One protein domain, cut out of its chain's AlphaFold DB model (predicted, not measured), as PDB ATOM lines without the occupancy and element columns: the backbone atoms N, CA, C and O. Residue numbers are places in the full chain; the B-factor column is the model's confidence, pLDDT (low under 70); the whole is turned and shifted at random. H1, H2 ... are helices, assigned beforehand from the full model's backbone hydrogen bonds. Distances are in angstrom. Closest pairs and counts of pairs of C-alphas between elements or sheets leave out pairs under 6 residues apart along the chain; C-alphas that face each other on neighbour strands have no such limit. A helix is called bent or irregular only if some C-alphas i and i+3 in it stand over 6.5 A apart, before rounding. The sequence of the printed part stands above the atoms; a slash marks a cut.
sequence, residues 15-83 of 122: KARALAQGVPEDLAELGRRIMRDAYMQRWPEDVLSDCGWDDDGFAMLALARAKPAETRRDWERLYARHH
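What this domain is: This is residues 15 to 83 of the 122 residues of an uncharacterized protein of Acidithiobacillus ferrooxidans (strain ATCC 23270 / DSM 14882 / CIP 104768 / NCIMB 8455) (UniProt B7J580). What does the model look like? Two long helices, H2 and H5, lie side by side, while the short H1 folds back over the first part of H2 and H3 folds back along its last part. H4 follows H3 and leads into H5. What is it made of? The printed part has 69 residues with five named helices, H1 to H5 in that order, and no named strand: the class is all helix. It is compact, with a radius of gyration of the C-alphas of 10.9 A and spans of 29 by 21 by 15 A.

How they stand to each other: What does the first helix touch? H1, residues 15 to 20, forms a helical hairpin with H2, residues 25 to 40, touching its residues 25 to 32 alone; the closest C-alphas, of Lys 15 and Ala 28, are 5.3 A apart. What else touches the hub, H2? H3, residues 45 to 53, forms a second hairpin with it, the closest C-alphas being Met 35 and Cys 51 at 5.7 A. H5, residues 68 to 82, touches it at a shallow tilt of 26 degrees, the same way, with the C-alphas of Leu 27 and Arg 72 closest at 6.3 A. How do the helix backbones run? Every O i to N i+4 pair is within hydrogen-bond range in H1, H2, H5 and H4, residues 58 to 66; in H3 it is 4 of 5.

Where its parts are: Where does the first helix begin? C-alpha 15 of H1 is at (290.780, 184.489, 266.780). How long are the longer helices? H2 measures 22.2 A from first to last C-alpha, and H5 20.7 A, ending at C-alpha 82 at (281.170, 175.732, 250.885). Is a helix irregular? H3 is: C-alphas 50 and 53 are 7.4 A apart.

The domain as a whole: Is the printed part unbroken? It has no cut, and its four links are tight. Is confidence low anywhere? No printed residue is under 70.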
ATOM      1  N   LYS A  15     289.716 183.661 267.379       96.12
ATOM      2  CA  LYS A  15     290.780 184.489 266.780       96.12
ATOM      3  C   LYS A  15     291.733 185.021 267.845       96.12
ATOM      4  O   LYS A  15     292.948 184.914 267.671       96.12
ATOM      5  N   ALA A  16     291.208 185.582 268.933       95.00
ATOM      6  CA  ALA A  16     292.028 186.107 270.023       95.00
ATOM      7  C   ALA A  16     292.939 185.014 270.603       95.00
ATOM      8  O   ALA A  16     294.144 185.220 270.783       95.00
ATOM      9  N   ARG A  17     292.394 183.809 270.797       94.81
ATOM     10  CA  ARG A  17     293.145 182.638 271.258       94.81
ATOM     11  C   ARG A  17     294.204 182.185 270.253       94.81
ATOM     12  O   ARG A  17     295.312 181.835 270.658       94.81
ATOM     13  N   ALA A  18     293.894 182.208 268.958       95.69
ATOM     14  CA  ALA A  18     294.830 181.851 267.897       95.69
ATOM     15  C   ALA A  18     296.027 182.807 267.846       95.69
ATOM     16  O   ALA A  18     297.178 182.358 267.839       95.69
ATOM     17  N   LEU A  19     295.763 184.114 267.905       96.69
ATOM     18  CA  LEU A  19     296.799 185.146 267.962       96.69
ATOM     19  C   LEU A  19     297.681 184.990 269.206       96.69
ATOM     20  O   LEU A  19     298.906 184.991 269.097       96.69
ATOM     21  N   ALA A  20     297.074 184.765 270.377       95.50
ATOM     22  CA  ALA A  20     297.803 184.549 271.627       95.50
ATOM     23  C   ALA A  20     298.722 183.310 271.587       95.50
ATOM     24  O   ALA A  20     299.730 183.263 272.289       95.50
ATOM     25  N   GLN A  21     298.407 182.312 270.754       94.06
ATOM     26  CA  GLN A  21     299.226 181.111 270.569       94.06
ATOM     27  C   GLN A  21     300.227 181.200 269.403       94.06
ATOM     28  O   GLN A  21     300.876 180.199 269.074       94.06
ATOM     29  N   GLY A  22     300.377 182.380 268.794       94.38
ATOM     30  CA  GLY A  22     301.356 182.641 267.739       94.38
ATOM     31  C   GLY A  22     300.926 182.189 266.343       94.38
ATOM     32  O   GLY A  22     301.780 182.025 265.472       94.38
ATOM     33  N   VAL A  23     299.628 181.973 266.108       95.69
ATOM     34  CA  VAL A  23     299.112 181.772 264.748       95.69
ATOM     35  C   VAL A  23     299.256 183.085 263.963       95.69
ATOM     36  O   VAL A  23     298.914 184.141 264.499       95.69
ATOM     37  N   PRO A  24     299.734 183.058 262.701       95.38
ATOM     38  CA  PRO A  24     299.816 184.256 261.868       95.38
ATOM     39  C   PRO A  24     298.464 184.964 261.741       95.38
ATOM     40  O   PRO A  24     297.443 184.305 261.545       95.38
ATOM     41  N   GLU A  25     298.462 186.298 261.787       95.19
ATOM     42  CA  GLU A  25     297.229 187.094 261.840       95.19
ATOM     43  C   GLU A  25     296.271 186.803 260.685       95.19
ATOM     44  O   GLU A  25     295.097 186.526 260.918       95.19
ATOM     45  N   ASP A  26     296.772 186.770 259.453       95.06
ATOM     46  CA  ASP A  26     295.957 186.435 258.285       95.06
ATOM     47  C   ASP A  26     295.294 185.053 258.392       95.06
ATOM     48  O   ASP A  26     294.180 184.847 257.910       95.06
ATOM     49  N   LEU A  27     295.995 184.079 258.985       95.81
ATOM     50  CA  LEU A  27     295.482 182.722 259.147       95.81
ATOM     51  C   LEU A  27     294.429 182.676 260.259       95.81
ATOM     52  O   LEU A  27     293.397 182.033 260.092       95.81
ATOM     53  N   ALA A  28     294.654 183.401 261.355       96.81
ATOM     54  CA  ALA A  28     293.662 183.575 262.411       96.81
ATOM     55  C   ALA A  28     292.411 184.317 261.895       96.81
ATOM     56  O   ALA A  28     291.285 183.963 262.232       96.81
ATOM     57  N   GLU A  29     292.570 185.306 261.015       96.62
ATOM     58  CA  GLU A  29     291.439 185.982 260.374       96.62
ATOM     59  C   GLU A  29     290.676 185.051 259.419       96.62
ATOM     60  O   GLU A  29     289.443 185.076 259.389       96.62
ATOM     61  N   LEU A  30     291.383 184.203 258.663       95.94
ATOM     62  CA  LEU A  30     290.760 183.201 257.797       95.94
ATOM     63  C   LEU A  30     289.948 182.181 258.605       95.94
ATOM     64  O   LEU A  30     288.792 181.930 258.265       95.94
ATOM     65  N   GLY A  31     290.521 181.630 259.677       95.31
ATOM     66  CA  GLY A  31     289.831 180.670 260.542       95.31
ATOM     67  C   GLY A  31     288.578 181.269 261.179       95.31
ATOM     68  O   GLY A  31     287.499 180.694 261.060       95.31
ATOM     69  N   ARG A  32     288.677 182.494 261.713       96.12
ATOM     70  CA  ARG A  32     287.521 183.251 262.218       96.12
ATOM     71  C   ARG A  32     286.417 183.380 261.174       96.12
ATOM     72  O   ARG A  32     285.242 183.165 261.467       96.12
ATOM     73  N   ARG A  33     286.788 183.766 259.949       95.12
ATOM     74  CA  ARG A  33     285.832 183.957 258.854       95.12
ATOM     75  C   ARG A  33     285.138 182.649 258.485       95.12
ATOM     76  O   ARG A  33     283.936 182.673 258.247       95.12
ATOM     77  N   ILE A  34     285.870 181.536 258.468       94.81
ATOM     78  CA  ILE A  34     285.311 180.199 258.243       94.81
ATOM     79  C   ILE A  34     284.301 179.851 259.335       94.81
ATOM     80  O   ILE A  34     283.165 179.542 258.995       94.81
ATOM     81  N   MET A  35     284.668 179.972 260.615       94.81
ATOM     82  CA  MET A  35     283.767 179.661 261.736       94.81
ATOM     83  C   MET A  35     282.471 180.473 261.654       94.81
ATOM     84  O   MET A  35     281.375 179.908 261.681       94.81
ATOM     85  N   ARG A  36     282.597 181.792 261.462       94.50
ATOM     86  CA  ARG A  36     281.461 182.708 261.321       94.50
ATOM     87  C   ARG A  36     280.580 182.352 260.130       94.50
ATOM     88  O   ARG A  36     279.364 182.255 260.267       94.50
ATOM     89  N   ASP A  37     281.166 182.213 258.945       93.75
ATOM     90  CA  ASP A  37     280.390 182.031 257.720       93.75
ATOM     91  C   ASP A  37     279.763 180.633 257.658       93.75
ATOM     92  O   ASP A  37     278.643 180.510 257.163       93.75
ATOM     93  N   ALA A  38     280.421 179.612 258.217       93.44
ATOM     94  CA  ALA A  38     279.859 178.273 258.354       93.44
ATOM     95  C   ALA A  38     278.571 178.291 259.184       93.44
ATOM     96  O   ALA A  38     277.552 177.740 258.759       93.44
ATOM     97  N   TYR A  39     278.583 179.005 260.314       91.19
ATOM     98  CA  TYR A  39     277.405 179.187 261.159       91.19
ATOM     99  C   TYR A  39     276.328 180.045 260.484       91.19
ATOM    100  O   TYR A  39     275.179 179.622 260.335       91.19
ATOM    101  N   MET A  40     276.699 181.230 259.991       91.00
ATOM    102  CA  MET A  40     275.757 182.192 259.405       91.00
ATOM    103  C   MET A  40     275.080 181.670 258.133       91.00
ATOM    104  O   MET A  40     273.906 181.957 257.892       91.00
ATOM    105  N   GLN A  41     275.797 180.902 257.312       91.50
ATOM    106  CA  GLN A  41     275.260 180.316 256.081       91.50
ATOM    107  C   GLN A  41     274.667 178.922 256.293       91.50
ATOM    108  O   GLN A  41     274.221 178.317 255.315       91.50
ATOM    109  N   ARG A  42     274.642 178.422 257.539       90.00
ATOM    110  CA  ARG A  42     274.136 177.090 257.899       90.00
ATOM    111  C   ARG A  42     274.733 176.009 257.004       90.00
ATOM    112  O   ARG A  42     274.019 175.310 256.281       90.00
ATOM    113  N   TRP A  43     276.061 175.938 256.992       91.44
ATOM    114  CA  TRP A  43     276.756 174.861 256.299       91.44
ATOM    115  C   TRP A  43     276.332 173.493 256.861       91.44
ATOM    116  O   TRP A  43     275.783 173.427 257.962       91.44
ATOM    117  N   PRO A  44     276.526 172.408 256.091       91.44
ATOM    118  CA  PRO A  44     276.232 171.059 256.566       91.44
ATOM    119  C   PRO A  44     276.919 170.755 257.909       91.44
ATOM    120  O   PRO A  44     278.020 171.241 258.157       91.44
ATOM    121  N   GLU A  45     276.264 169.974 258.772       89.12
ATOM    122  CA  GLU A  45     276.721 169.677 260.143       89.12
ATOM    123  C   GLU A  45     278.099 168.999 260.175       89.12
ATOM    124  O   GLU A  45     278.951 169.367 260.977       89.12
ATOM    125  N   ASP A  46     278.359 168.102 259.224       89.19
ATOM    126  CA  ASP A  46     279.668 167.478 259.011       89.19
ATOM    127  C   ASP A  46     280.771 168.519 258.767       89.19
ATOM    128  O   ASP A  46     281.883 168.390 259.268       89.19
ATOM    129  N   VAL A  47     280.448 169.598 258.056       89.88
ATOM    130  CA  VAL A  47     281.391 170.684 257.765       89.88
ATOM    131  C   VAL A  47     281.519 171.645 258.948       89.88
ATOM    132  O   VAL A  47     282.589 172.207 259.161       89.88
ATOM    133  N   LEU A  48     280.448 171.857 259.722       89.69
ATOM    134  CA  LEU A  48     280.502 172.656 260.951       89.69
ATOM    135  C   LEU A  48     281.455 172.025 261.972       89.69
ATOM    136  O   LEU A  48     282.275 172.747 262.542       89.69
ATOM    137  N   SER A  49     281.407 170.698 262.117       89.12
ATOM    138  CA  SER A  49     282.349 169.920 262.931       89.12
ATOM    139  C   SER A  49     283.805 170.185 262.515       89.12
ATOM    140  O   SER A  49     284.617 170.620 263.333       89.12
ATOM    141  N   ASP A  50     284.111 170.078 261.214       88.12
ATOM    142  CA  ASP A  50     285.440 170.384 260.652       88.12
ATOM    143  C   ASP A  50     285.868 171.854 260.848       88.12
ATOM    144  O   ASP A  50     287.060 172.176 260.865       88.12
ATOM    145  N   CYS A  51     284.898 172.763 260.990       90.50
ATOM    146  CA  CYS A  51     285.104 174.187 261.257       90.50
ATOM    147  C   CYS A  51     285.166 174.506 262.760       90.50
ATOM    148  O   CYS A  51     285.019 175.668 263.133       90.50
ATOM    149  N   GLY A  52     285.375 173.510 263.622       88.38
ATOM    150  CA  GLY A  52     285.633 173.726 265.040       88.38
ATOM    151  C   GLY A  52     284.396 173.985 265.898       88.38
ATOM    152  O   GLY A  52     284.540 174.439 267.028       88.38
ATOM    153  N   TRP A  53     283.186 173.724 265.393       91.12
ATOM    154  CA  TRP A  53     281.960 173.875 266.188       91.12
ATOM    155  C   TRP A  53     281.716 172.717 267.166       91.12
ATOM    156  O   TRP A  53     280.980 172.897 268.130       91.12
ATOM    157  N   ASP A  54     282.365 171.567 266.962       91.19
ATOM    158  CA  ASP A  54     282.249 170.404 267.859       91.19
ATOM    159  C   ASP A  54     283.268 170.423 269.007       91.19
ATOM    160  O   ASP A  54     283.065 169.774 270.034       91.19
ATOM    161  N   ASP A  55     284.382 171.135 268.830       91.62
ATOM    162  CA  ASP A  55     285.535 171.097 269.729       91.62
ATOM    163  C   ASP A  55     286.049 172.490 270.115       91.62
ATOM    164  O   ASP A  55     287.238 172.660 270.377       91.62
ATOM    165  N   ASP A  56     285.186 173.508 270.109       89.12
ATOM    166  CA  ASP A  56     285.543 174.907 270.404       89.12
ATOM    167  C   ASP A  56     286.738 175.433 269.566       89.12
ATOM    168  O   ASP A  56     287.510 176.307 269.983       89.12
ATOM    169  N   GLY A  57     286.946 174.861 268.377       91.50
ATOM    170  CA  GLY A  57     288.017 175.192 267.445       91.50
ATOM    171  C   GLY A  57     289.412 174.757 267.890       91.50
ATOM    172  O   GLY A  57     290.406 175.265 267.348       91.50
ATOM    173  N   PHE A  58     289.530 173.831 268.846       93.25
ATOM    174  CA  PHE A  58     290.820 173.314 269.312       93.25
ATOM    175  C   PHE A  58     291.607 172.609 268.197       93.25
ATOM    176  O   PHE A  58     292.806 172.867 268.049       93.25
ATOM    177  N   ALA A  59     290.965 171.773 267.379       92.69
ATOM    178  CA  ALA A  59     291.600 171.087 266.255       92.69
ATOM    179  C   ALA A  59     292.057 172.079 265.183       92.69
ATOM    180  O   ALA A  59     293.197 172.002 264.715       92.69
ATOM    181  N   MET A  60     291.217 173.065 264.846       94.38
ATOM    182  CA  MET A  60     291.588 174.144 263.924       94.38
ATOM    183  C   MET A  60     292.824 174.902 264.415       94.38
ATOM    184  O   MET A  60     293.747 175.172 263.645       94.38
ATOM    185  N   LEU A  61     292.866 175.213 265.710       95.06
ATOM    186  CA  LEU A  61     293.985 175.908 266.327       95.06
ATOM    187  C   LEU A  61     295.264 175.061 266.318       95.06
ATOM    188  O   LEU A  61     296.339 175.563 265.980       95.06
ATOM    189  N   ALA A  62     295.159 173.771 266.636       94.25
ATOM    190  CA  ALA A  62     296.284 172.843 266.592       94.25
ATOM    191  C   ALA A  62     296.875 172.728 265.175       94.25
ATOM    192  O   ALA A  62     298.095 172.808 265.012       94.25
ATOM    193  N   LEU A  63     296.024 172.614 264.148       94.19
ATOM    194  CA  LEU A  63     296.441 172.566 262.742       94.19
ATOM    195  C   LEU A  63     297.140 173.860 262.313       94.19
ATOM    196  O   LEU A  63     298.254 173.813 261.780       94.19
ATOM    197  N   ALA A  64     296.539 175.011 262.625       94.56
ATOM    198  CA  ALA A  64     297.087 176.319 262.279       94.56
ATOM    199  C   ALA A  64     298.475 176.559 262.889       94.56
ATOM    200  O   ALA A  64     299.332 177.170 262.249       94.56
ATOM    201  N   ARG A  65     298.724 176.039 264.098       94.25
ATOM    202  CA  ARG A  65     300.037 176.114 264.757       94.25
ATOM    203  C   ARG A  65     301.043 175.124 264.190       94.25
ATOM    204  O   ARG A  65     302.197 175.488 263.981       94.25
ATOM    205  N   ALA A  66     300.631 173.880 263.965       94.75
ATOM    206  CA  ALA A  66     301.538 172.834 263.507       94.75
ATOM    207  C   ALA A  66     301.988 173.063 262.057       94.75
ATOM    208  O   ALA A  66     303.150 172.832 261.721       94.75
ATOM    209  N   LYS A  67     301.061 173.485 261.189       95.06
ATOM    210  CA  LYS A  67     301.254 173.537 259.735       95.06
ATOM    211  C   LYS A  67     300.512 174.726 259.112       95.06
ATOM    212  O   LYS A  67     299.545 174.527 258.373       95.06
ATOM    213  N   PRO A  68     300.950 175.973 259.351       93.31
ATOM    214  CA  PRO A  68     300.204 177.166 258.945       93.31
ATOM    215  C   PRO A  68     299.986 177.274 257.427       93.31
ATOM    216  O   PRO A  68     298.900 177.642 256.985       93.31
ATOM    217  N   ALA A  69     300.986 176.922 256.610       93.38
ATOM    218  CA  ALA A  69     300.885 177.017 255.151       93.38
ATOM    219  C   ALA A  69     299.935 175.967 254.541       93.38
ATOM    220  O   ALA A  69     299.125 176.297 253.674       93.38
ATOM    221  N   GLU A  70     300.011 174.714 255.004       94.94
ATOM    222  CA  GLU A  70     299.093 173.644 254.577       94.94
ATOM    223  C   GLU A  70     297.666 173.958 255.033       94.94
ATOM    224  O   GLU A  70     296.743 173.924 254.221       94.94
ATOM    225  N   THR A  71     297.517 174.371 256.296       95.50
ATOM    226  CA  THR A  71     296.230 174.747 256.891       95.50
ATOM    227  C   THR A  71     295.571 175.869 256.105       95.50
ATOM    228  O   THR A  71     294.419 175.724 255.715       95.50
ATOM    229  N   ARG A  72     296.304 176.945 255.778       95.25
ATOM    230  CA  ARG A  72     295.778 178.035 254.942       95.25
ATOM    231  C   ARG A  72     295.212 177.508 253.624       95.25
ATOM    232  O   ARG A  72     294.074 177.809 253.289       95.25
ATOM    233  N   ARG A  73     295.997 176.724 252.881       95.56
ATOM    234  CA  ARG A  73     295.599 176.192 251.567       95.56
ATOM    235  C   ARG A  73     294.348 175.319 251.662       95.56
ATOM    236  O   ARG A  73     293.488 175.354 250.781       95.56
ATOM    237  N   ASP A  74     294.271 174.490 252.694       94.31
ATOM    238  CA  ASP A  74     293.165 173.553 252.859       94.31
ATOM    239  C   ASP A  74     291.894 174.284 253.322       94.31
ATOM    240  O   ASP A  74     290.817 174.037 252.780       94.31
ATOM    241  N   TRP A  75     292.033 175.290 254.188       94.81
ATOM    242  CA  TRP A  75     290.968 176.217 254.576       94.81
ATOM    243  C   TRP A  75     290.464 177.079 253.417       94.81
ATOM    244  O   TRP A  75     289.258 177.230 253.252       94.81
ATOM    245  N   GLU A  76     291.347 177.593 252.560       93.94
ATOM    246  CA  GLU A  76     290.958 178.320 251.343       93.94
ATOM    247  C   GLU A  76     290.147 177.429 250.390       93.94
ATOM    248  O   GLU A  76     289.148 177.874 249.820       93.94
ATOM    249  N   ARG A  77     290.523 176.150 250.250       93.19
ATOM    250  CA  ARG A  77     289.752 175.176 249.458       93.19
ATOM    251  C   ARG A  77     288.398 174.856 250.069       93.19
ATOM    252  O   ARG A  77     287.409 174.800 249.337       93.19
ATOM    253  N   LEU A  78     288.352 174.650 251.382       91.38
ATOM    254  CA  LEU A  78     287.112 174.424 252.117       91.38
ATOM    255  C   LEU A  78     286.173 175.619 251.933       91.38
ATOM    256  O   LEU A  78     285.027 175.453 251.514       91.38
ATOM    257  N   TYR A  79     286.690 176.830 252.131       90.69
ATOM    258  CA  TYR A  79     285.933 178.059 251.954       90.69
ATOM    259  C   TYR A  79     285.425 178.202 250.515       90.69
ATOM    260  O   TYR A  79     284.238 178.420 250.315       90.69
ATOM    261  N   ALA A  80     286.256 177.971 249.496       90.38
ATOM    262  CA  ALA A  80     285.823 178.024 248.095       90.38
ATOM    263  C   ALA A  80     284.720 177.003 247.746       90.38
ATOM    264  O   ALA A  80     283.895 177.266 246.872       90.38
ATOM    265  N   ARG A  81     284.701 175.841 248.411       89.44
ATOM    266  CA  ARG A  81     283.711 174.781 248.182       89.44
ATOM    267  C   ARG A  81     282.362 175.078 248.837       89.44
ATOM    268  O   ARG A  81     281.329 174.778 248.240       89.44
ATOM    269  N   HIS A  82     282.373 175.613 250.055       86.31
ATOM    270  CA  HIS A  82     281.170 175.732 250.885       86.31
ATOM    271  C   HIS A  82     280.610 177.151 250.960       86.31
ATOM    272  O   HIS A  82     279.399 177.322 251.114       86.31
ATOM    273  N   HIS A  83     281.453 178.169 250.789       84.12
ATOM    274  CA  HIS A  83     281.013 179.553 250.788       84.12
ATOM    275  C   HIS A  83     280.158 179.820 249.550       84.12
ATOM    276  O   HIS A  83     280.654 179.965 248.427       84.12
TER     277      HIS A  83